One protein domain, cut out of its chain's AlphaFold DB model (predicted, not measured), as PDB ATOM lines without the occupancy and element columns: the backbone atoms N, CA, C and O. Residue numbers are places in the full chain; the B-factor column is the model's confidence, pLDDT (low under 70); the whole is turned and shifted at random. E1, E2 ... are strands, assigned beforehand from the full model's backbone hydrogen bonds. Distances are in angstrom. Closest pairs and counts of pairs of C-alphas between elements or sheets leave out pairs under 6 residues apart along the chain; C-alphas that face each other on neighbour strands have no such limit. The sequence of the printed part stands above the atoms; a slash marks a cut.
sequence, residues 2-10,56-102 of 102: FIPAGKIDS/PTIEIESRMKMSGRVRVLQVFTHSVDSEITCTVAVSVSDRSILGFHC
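What this domain is: This is residues 2 to 10 and 56 to 102 of the 102 residues of an uncharacterized protein of Papaver somniferum (UniProt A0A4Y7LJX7). A long, narrow hairpin of two strands, E2 and E3, makes a twisted ribbon along the longest axis, with the short strand E1 beside E2 on one edge and the short E4 folded back beside E3 on the other. Here are 56 residues, all strand in class, with no named helix and the strands E1, E2, E3, E4 along the printed part; they form one mixed sheet in that same order. The whole is extended, a rod of 55 by 14 by 14 A, with a radius of gyration of the C-alphas of 17.1 A.

How they stand to each other: Start at E1, residues 2 to 4, an edge strand, parallel at 20 degrees to E2, residues 57 to 71; look for N 3 and O 65, 3.3 A apart. E2 bends by 55 degrees at residue 68. E3, residues 77 to 91, is antiparallel to E2 at 169 degrees, and the two are a hairpin; check N 58 and O 90 at 2.9 A and N 70 and O 78 at 2.8 A, within hydrogen-bond range. E4, residues 97 to 101, the other edge strand, forms a hairpin with E3, antiparallel at 151 degrees, with N 87 and O 101 at 2.8 A. E2, E3 and E4 are a meander, each strand the antiparallel neighbour of the one before. E1 is apart from E3 and E4.

Where its parts are: Find C-alpha 2 at (114.599, 75.799, -7.077), where E1 begins. E2 runs 43.1 A from C-alpha 57 at (88.336, 68.113, -1.982), E3 returns over 44.6 A, and E4 ends at C-alpha 101, (96.562, 80.700, -0.638).

The domain as a whole: The farthest C-alphas, those of Val 75 and Ser 93, are 55.0 A apart. Residues 11 to 55 are not printed, and C-alphas 10 and 56 are 45.3 A apart across this cut. The links E2 to E3 and E3 to E4 are tight. The sheet is twisted. Mean pLDDT of the printed part is 78.6, with residues 2 to 6, 9 to 10 and 74 to 76 under 70.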
ATOM      1  N   PHE A   2     113.442  74.953  -7.430       65.00
ATOM      2  CA  PHE A   2     114.599  75.799  -7.077       65.00
ATOM      3  C   PHE A   2     114.726  77.002  -8.021       65.00
ATOM      4  O   PHE A   2     114.733  76.833  -9.240       65.00
ATOM      5  N   ILE A   3     114.853  78.201  -7.452       66.50
ATOM      6  CA  ILE A   3     115.017  79.455  -8.191       66.50
ATOM      7  C   ILE A   3     116.442  79.996  -7.966       66.50
ATOM      8  O   ILE A   3     116.751  80.434  -6.853       66.50
ATOM      9  N   PRO A   4     117.327  79.992  -8.985       64.44
ATOM     10  CA  PRO A   4     118.696  80.468  -8.826       64.44
ATOM     11  C   PRO A   4     118.736  81.997  -8.736       64.44
ATOM     12  O   PRO A   4     118.581  82.699  -9.737       64.44
ATOM     13  N   ALA A   5     119.041  82.514  -7.547       68.19
ATOM     14  CA  ALA A   5     119.082  83.953  -7.286       68.19
ATOM     15  C   ALA A   5     120.068  84.728  -8.187       68.19
ATOM     16  O   ALA A   5     119.848  85.893  -8.500       68.19
ATOM     17  N   GLY A   6     121.119  84.067  -8.687       65.88
ATOM     18  CA  GLY A   6     122.093  84.671  -9.603       65.88
ATOM     19  C   GLY A   6     121.555  85.029 -10.996       65.88
ATOM     20  O   GLY A   6     122.298  85.605 -11.784       65.88
ATOM     21  N   LYS A   7     120.302  84.676 -11.322       70.50
ATOM     22  CA  LYS A   7     119.619  85.080 -12.564       70.50
ATOM     23  C   LYS A   7     118.770  86.349 -12.417       70.50
ATOM     24  O   LYS A   7     118.253  86.832 -13.422       70.50
ATOM     25  N   ILE A   8     118.659  86.890 -11.204       70.44
ATOM     26  CA  ILE A   8     117.892  88.107 -10.937       70.44
ATOM     27  C   ILE A   8     118.821  89.314 -11.078       70.44
ATOM     28  O   ILE A   8     119.720  89.512 -10.261       70.44
ATOM     29  N   ASP A   9     118.618  90.098 -12.136       67.44
ATOM     30  CA  ASP A   9     119.328  91.363 -12.332       67.44
ATOM     31  C   ASP A   9     118.870  92.415 -11.317       67.44
ATOM     32  O   ASP A   9     117.687  92.535 -10.983       67.44
ATOM     33  N   SER A  10     119.815  93.224 -10.847       65.88
ATOM     34  CA  SER A  10     119.544  94.321  -9.922       65.88
ATOM     35  C   SER A  10     118.611  95.376 -10.517       65.88
ATOM     36  O   SER A  10     118.805  95.812 -11.653       65.88
ATOM     37  N   PRO A  56      84.272  65.758  -2.448       75.12
ATOM     38  CA  PRO A  56      85.620  65.411  -2.029       75.12
ATOM     39  C   PRO A  56      86.584  66.475  -2.559       75.12
ATOM     40  O   PRO A  56      86.525  66.848  -3.730       75.12
ATOM     41  N   THR A  57      87.394  67.037  -1.668       76.38
ATOM     42  CA  THR A  57      88.336  68.113  -1.982       76.38
ATOM     43  C   THR A  57      89.733  67.604  -1.673       76.38
ATOM     44  O   THR A  57      89.960  67.042  -0.603       76.38
ATOM     45  N   ILE A  58      90.651  67.762  -2.622       80.94
ATOM     46  CA  ILE A  58      92.075  67.477  -2.445       80.94
ATOM     47  C   ILE A  58      92.792  68.807  -2.257       80.94
ATOM     48  O   ILE A  58      92.569  69.753  -3.014       80.94
ATOM     49  N   GLU A  59      93.672  68.867  -1.265       81.56
ATOM     50  CA  GLU A  59      94.573  69.996  -1.059       81.56
ATOM     51  C   GLU A  59      95.973  69.638  -1.556       81.56
ATOM     52  O   GLU A  59      96.514  68.577  -1.247       81.56
ATOM     53  N   ILE A  60      96.554  70.536  -2.347       83.38
ATOM     54  CA  ILE A  60      97.892  70.406  -2.914       83.38
ATOM     55  C   ILE A  60      98.762  71.496  -2.300       83.38
ATOM     56  O   ILE A  60      98.485  72.684  -2.460       83.38
ATOM     57  N   GLU A  61      99.837  71.093  -1.630       85.50
ATOM     58  CA  GLU A  61     100.830  72.010  -1.077       85.50
ATOM     59  C   GLU A  61     102.027  72.142  -2.032       85.50
ATOM     60  O   GLU A  61     102.738  71.178  -2.315       85.50
ATOM     61  N   SER A  62     102.272  73.355  -2.523       80.94
ATOM     62  CA  SER A  62     103.388  73.695  -3.404       80.94
ATOM     63  C   SER A  62     104.395  74.589  -2.684       80.94
ATOM     64  O   SER A  62     104.109  75.745  -2.374       80.94
ATOM     65  N   ARG A  63     105.615  74.078  -2.487       83.75
ATOM     66  CA  ARG A  63     106.725  74.801  -1.846       83.75
ATOM     67  C   ARG A  63     107.761  75.281  -2.857       83.75
ATOM     68  O   ARG A  63     108.286  74.512  -3.675       83.75
ATOM     69  N   MET A  64     108.103  76.561  -2.770       80.12
ATOM     70  CA  MET A  64     109.099  77.209  -3.619       80.12
ATOM     71  C   MET A  64     110.158  77.882  -2.749       80.12
ATOM     72  O   MET A  64     109.838  78.706  -1.898       80.12
ATOM     73  N   LYS A  65     111.432  77.547  -2.987       83.19
ATOM     74  CA  LYS A  65     112.571  78.147  -2.288       83.19
ATOM     75  C   LYS A  65     113.514  78.819  -3.279       83.19
ATOM     76  O   LYS A  65     113.971  78.212  -4.253       83.19
ATOM     77  N   MET A  66     113.824  80.074  -2.993       78.38
ATOM     78  CA  MET A  66     114.831  80.875  -3.661       78.38
ATOM     79  C   MET A  66     116.015  81.045  -2.716       78.38
ATOM     80  O   MET A  66     115.883  81.609  -1.633       78.38
ATOM     81  N   SER A  67     117.189  80.588  -3.140       83.12
ATOM     82  CA  SER A  67     118.421  80.834  -2.399       83.12
ATOM     83  C   SER A  67     119.586  81.138  -3.334       83.12
ATOM     84  O   SER A  67     119.684  80.616  -4.450       83.12
ATOM     85  N   GLY A  68     120.480  82.022  -2.894       80.31
ATOM     86  CA  GLY A  68     121.733  82.295  -3.590       80.31
ATOM     87  C   GLY A  68     122.218  83.731  -3.446       80.31
ATOM     88  O   GLY A  68     121.772  84.483  -2.585       80.31
ATOM     89  N   ARG A  69     123.172  84.104  -4.300       76.75
ATOM     90  CA  ARG A  69     123.769  85.442  -4.316       76.75
ATOM     91  C   ARG A  69     123.190  86.248  -5.476       76.75
ATOM     92  O   ARG A  69     123.314  85.826  -6.623       76.75
ATOM     93  N   VAL A  70     122.603  87.401  -5.178       75.38
ATOM     94  CA  VAL A  70     122.115  88.378  -6.159       75.38
ATOM     95  C   VAL A  70     123.156  89.478  -6.301       75.38
ATOM     96  O   VAL A  70     123.632  90.022  -5.303       75.38
ATOM     97  N   ARG A  71     123.538  89.810  -7.536       71.56
ATOM     98  CA  ARG A  71     124.418  90.955  -7.806       71.56
ATOM     99  C   ARG A  71     123.564  92.213  -7.823       71.56
ATOM    100  O   ARG A  71     122.688  92.322  -8.667       71.56
ATOM    101  N   VAL A  72     123.807  93.132  -6.892       70.06
ATOM    102  CA  VAL A  72     123.084  94.414  -6.804       70.06
ATOM    103  C   VAL A  72     123.813  95.501  -7.607       70.06
ATOM    104  O   VAL A  72     123.185  96.393  -8.160       70.06
ATOM    105  N   LEU A  73     125.147  95.401  -7.690       72.06
ATOM    106  CA  LEU A  73     126.062  96.251  -8.466       72.06
ATOM    107  C   LEU A  73     127.289  95.414  -8.894       72.06
ATOM    108  O   LEU A  73     127.407  94.253  -8.505       72.06
ATOM    109  N   GLN A  74     128.238  95.994  -9.642       67.50
ATOM    110  CA  GLN A  74     129.431  95.292 -10.165       67.50
ATOM    111  C   GLN A  74     130.258  94.528  -9.111       67.50
ATOM    112  O   GLN A  74     130.900  93.539  -9.459       67.50
ATOM    113  N   VAL A  75     130.233  94.954  -7.844       67.56
ATOM    114  CA  VAL A  75     131.046  94.364  -6.759       67.56
ATOM    115  C   VAL A  75     130.213  93.903  -5.557       67.56
ATOM    116  O   VAL A  75     130.696  93.138  -4.725       67.56
ATOM    117  N   PHE A  76     128.955  94.340  -5.458       68.88
ATOM    118  CA  PHE A  76     128.110  94.072  -4.299       68.88
ATOM    119  C   PHE A  76     127.186  92.887  -4.567       68.88
ATOM    120  O   PHE A  76     126.306  92.939  -5.430       68.88
ATOM    121  N   THR A  77     127.389  91.823  -3.791       72.88
ATOM    122  CA  THR A  77     126.557  90.616  -3.805       72.88
ATOM    123  C   THR A  77     125.768  90.530  -2.510       72.88
ATOM    124  O   THR A  77     126.362  90.549  -1.434       72.88
ATOM    125  N   HIS A  78     124.449  90.410  -2.613       76.88
ATOM    126  CA  HIS A  78     123.555  90.188  -1.484       76.88
ATOM    127  C   HIS A  78     123.125  88.722  -1.451       76.88
ATOM    128  O   HIS A  78     122.785  88.150  -2.488       76.88
ATOM    129  N   SER A  79     123.139  88.100  -0.275       79.38
ATOM    130  CA  SER A  79     122.580  86.759  -0.102       79.38
ATOM    131  C   SER A  79     121.072  86.870   0.052       79.38
ATOM    132  O   SER A  79     120.588  87.622   0.890       79.38
ATOM    133  N   VAL A  80     120.329  86.131  -0.758       78.62
ATOM    134  CA  VAL A  80     118.873  86.054  -0.662       78.62
ATOM    135  C   VAL A  80     118.509  84.633  -0.264       78.62
ATOM    136  O   VAL A  80     119.004  83.682  -0.870       78.62
ATOM    137  N   ASP A  81     117.670  84.511   0.758       83.69
ATOM    138  CA  ASP A  81     116.956  83.292   1.131       83.69
ATOM    139  C   ASP A  81     115.486  83.690   1.287       83.69
ATOM    140  O   ASP A  81     115.157  84.604   2.046       83.69
ATOM    141  N   SER A  82     114.626  83.105   0.462       83.94
ATOM    142  CA  SER A  82     113.196  83.381   0.447       83.94
ATOM    143  C   SER A  82     112.450  82.090   0.152       83.94
ATOM    144  O   SER A  82     112.836  81.319  -0.729       83.94
ATOM    145  N   GLU A  83     111.390  81.842   0.905       87.06
ATOM    146  CA  GLU A  83     110.551  80.660   0.784       87.06
ATOM    147  C   GLU A  83     109.096  81.110   0.706       87.06
ATOM    148  O   GLU A  83     108.676  81.999   1.445       87.06
ATOM    149  N   ILE A  84     108.345  80.516  -0.216       87.31
ATOM    150  CA  ILE A  84     106.908  80.717  -0.346       87.31
ATOM    151  C   ILE A  84     106.228  79.357  -0.448       87.31
ATOM    152  O   ILE A  84     106.672  78.463  -1.179       87.31
ATOM    153  N   THR A  85     105.139  79.222   0.295       89.31
ATOM    154  CA  THR A  85     104.302  78.028   0.310       89.31
ATOM    155  C   THR A  85     102.925  78.427  -0.168       89.31
ATOM    156  O   THR A  85     102.312  79.332   0.387       89.31
ATOM    157  N   CYS A  86     102.465  77.748  -1.208       85.88
ATOM    158  CA  CYS A  86     101.151  77.943  -1.782       85.88
ATOM    159  C   CYS A  86     100.319  76.681  -1.582       85.88
ATOM    160  O   CYS A  86     100.761  75.598  -1.961       85.88
ATOM    161  N   THR A  87      99.107  76.817  -1.064       88.06
ATOM    162  CA  THR A  87      98.140  75.719  -0.967       88.06
ATOM    163  C   THR A  87      97.054  75.921  -2.010       88.06
ATOM    164  O   THR A  87      96.555  77.034  -2.156       88.06
ATOM    165  N   VAL A  88      96.683  74.870  -2.739       87.56
ATOM    166  CA  VAL A  88      95.612  74.889  -3.746       87.56
ATOM    167  C   VAL A  88      94.584  73.822  -3.398       87.56
ATOM    168  O   VAL A  88      94.939  72.659  -3.235       87.56
ATOM    169  N   ALA A  89      93.316  74.208  -3.307       86.00
ATOM    170  CA  ALA A  89      92.206  73.287  -3.099       86.00
ATOM    171  C   ALA A  89      91.542  72.960  -4.439       86.00
ATOM    172  O   ALA A  89      91.166  73.861  -5.192       86.00
ATOM    173  N   VAL A  90      91.380  71.671  -4.729       85.50
ATOM    174  CA  VAL A  90      90.783  71.162  -5.967       85.50
ATOM    175  C   VAL A  90      89.604  70.264  -5.621       85.50
ATOM    176  O   VAL A  90      89.729  69.331  -4.828       85.50
ATOM    177  N   SER A  91      88.453  70.524  -6.232       83.00
ATOM    178  CA  SER A  91      87.311  69.623  -6.161       83.00
ATOM    179  C   SER A  91      87.575  68.405  -7.032       83.00
ATOM    180  O   SER A  91      87.927  68.487  -8.208       83.00
ATOM    181  N   VAL A  92      87.395  67.244  -6.429       79.00
ATOM    182  CA  VAL A  92      87.656  65.952  -7.050       79.00
ATOM    183  C   VAL A  92      86.603  65.613  -8.103       79.00
ATOM    184  O   VAL A  92      86.916  64.980  -9.110       79.00
ATOM    185  N   SER A  93      85.358  66.033  -7.879       77.69
ATOM    186  CA  SER A  93      84.211  65.628  -8.697       77.69
ATOM    187  C   SER A  93      84.222  66.252 -10.094       77.69
ATOM    188  O   SER A  93      83.855  65.599 -11.067       77.69
ATOM    189  N   ASP A  94      84.630  67.513 -10.194       80.19
ATOM    190  CA  ASP A  94      84.599  68.329 -11.414       80.19
ATOM    191  C   ASP A  94      85.994  68.806 -11.849       80.19
ATOM    192  O   ASP A  94      86.123  69.455 -12.886       80.19
ATOM    193  N   ARG A  95      87.040  68.461 -11.080       76.75
ATOM    194  CA  ARG A  95      88.432  68.906 -11.279       76.75
ATOM    195  C   ARG A  95      88.581  70.430 -11.250       76.75
ATOM    196  O   ARG A  95      89.528  70.971 -11.819       76.75
ATOM    197  N   SER A  96      87.649  71.123 -10.601       81.25
ATOM    198  CA  SER A  96      87.659  72.577 -10.488       81.25
ATOM    199  C   SER A  96      88.585  73.043  -9.367       81.25
ATOM    200  O   SER A  96      88.704  72.392  -8.328       81.25
ATOM    201  N   ILE A  97      89.227  74.199  -9.553       86.44
ATOM    202  CA  ILE A  97      90.009  74.854  -8.499       86.44
ATOM    203  C   ILE A  97      89.039  75.617  -7.596       86.44
ATOM    204  O   ILE A  97      88.370  76.548  -8.040       86.44
ATOM    205  N   LEU A  98      88.983  75.235  -6.321       88.56
ATOM    206  CA  LEU A  98      88.122  75.860  -5.316       88.56
ATOM    207  C   LEU A  98      88.762  77.105  -4.697       88.56
ATOM    208  O   LEU A  98      88.059  78.027  -4.289       88.56
ATOM    209  N   GLY A  99      90.091  77.143  -4.628       85.88
ATOM    210  CA  GLY A  99      90.824  78.280  -4.086       85.88
ATOM    211  C   GLY A  99      92.320  78.029  -3.985       85.88
ATOM    212  O   GLY A  99      92.794  76.906  -4.170       85.88
ATOM    213  N   PHE A 100      93.065  79.090  -3.687       88.88
ATOM    214  CA  PHE A 100      94.491  79.019  -3.396       88.88
ATOM    215  C   PHE A 100      94.895  80.060  -2.346       88.88
ATOM    216  O   PHE A 100      94.252  81.102  -2.225       88.88
ATOM    217  N   HIS A 101      95.966  79.782  -1.605       90.88
ATOM    218  CA  HIS A 101      96.562  80.700  -0.638       90.88
ATOM    219  C   HIS A 101      98.085  80.646  -0.738       90.88
ATOM    220  O   HIS A 101      98.659  79.569  -0.608       90.88
ATOM    221  N   CYS A 102      98.704  81.810  -0.917       86.31
ATOM    222  CA  CYS A 102     100.128  82.097  -0.784       86.31
ATOM    223  C   CYS A 102     100.222  83.402   0.038       86.31
ATOM    224  O   CYS A 102     101.168  83.525   0.831       86.31
TER     225      CYS A 102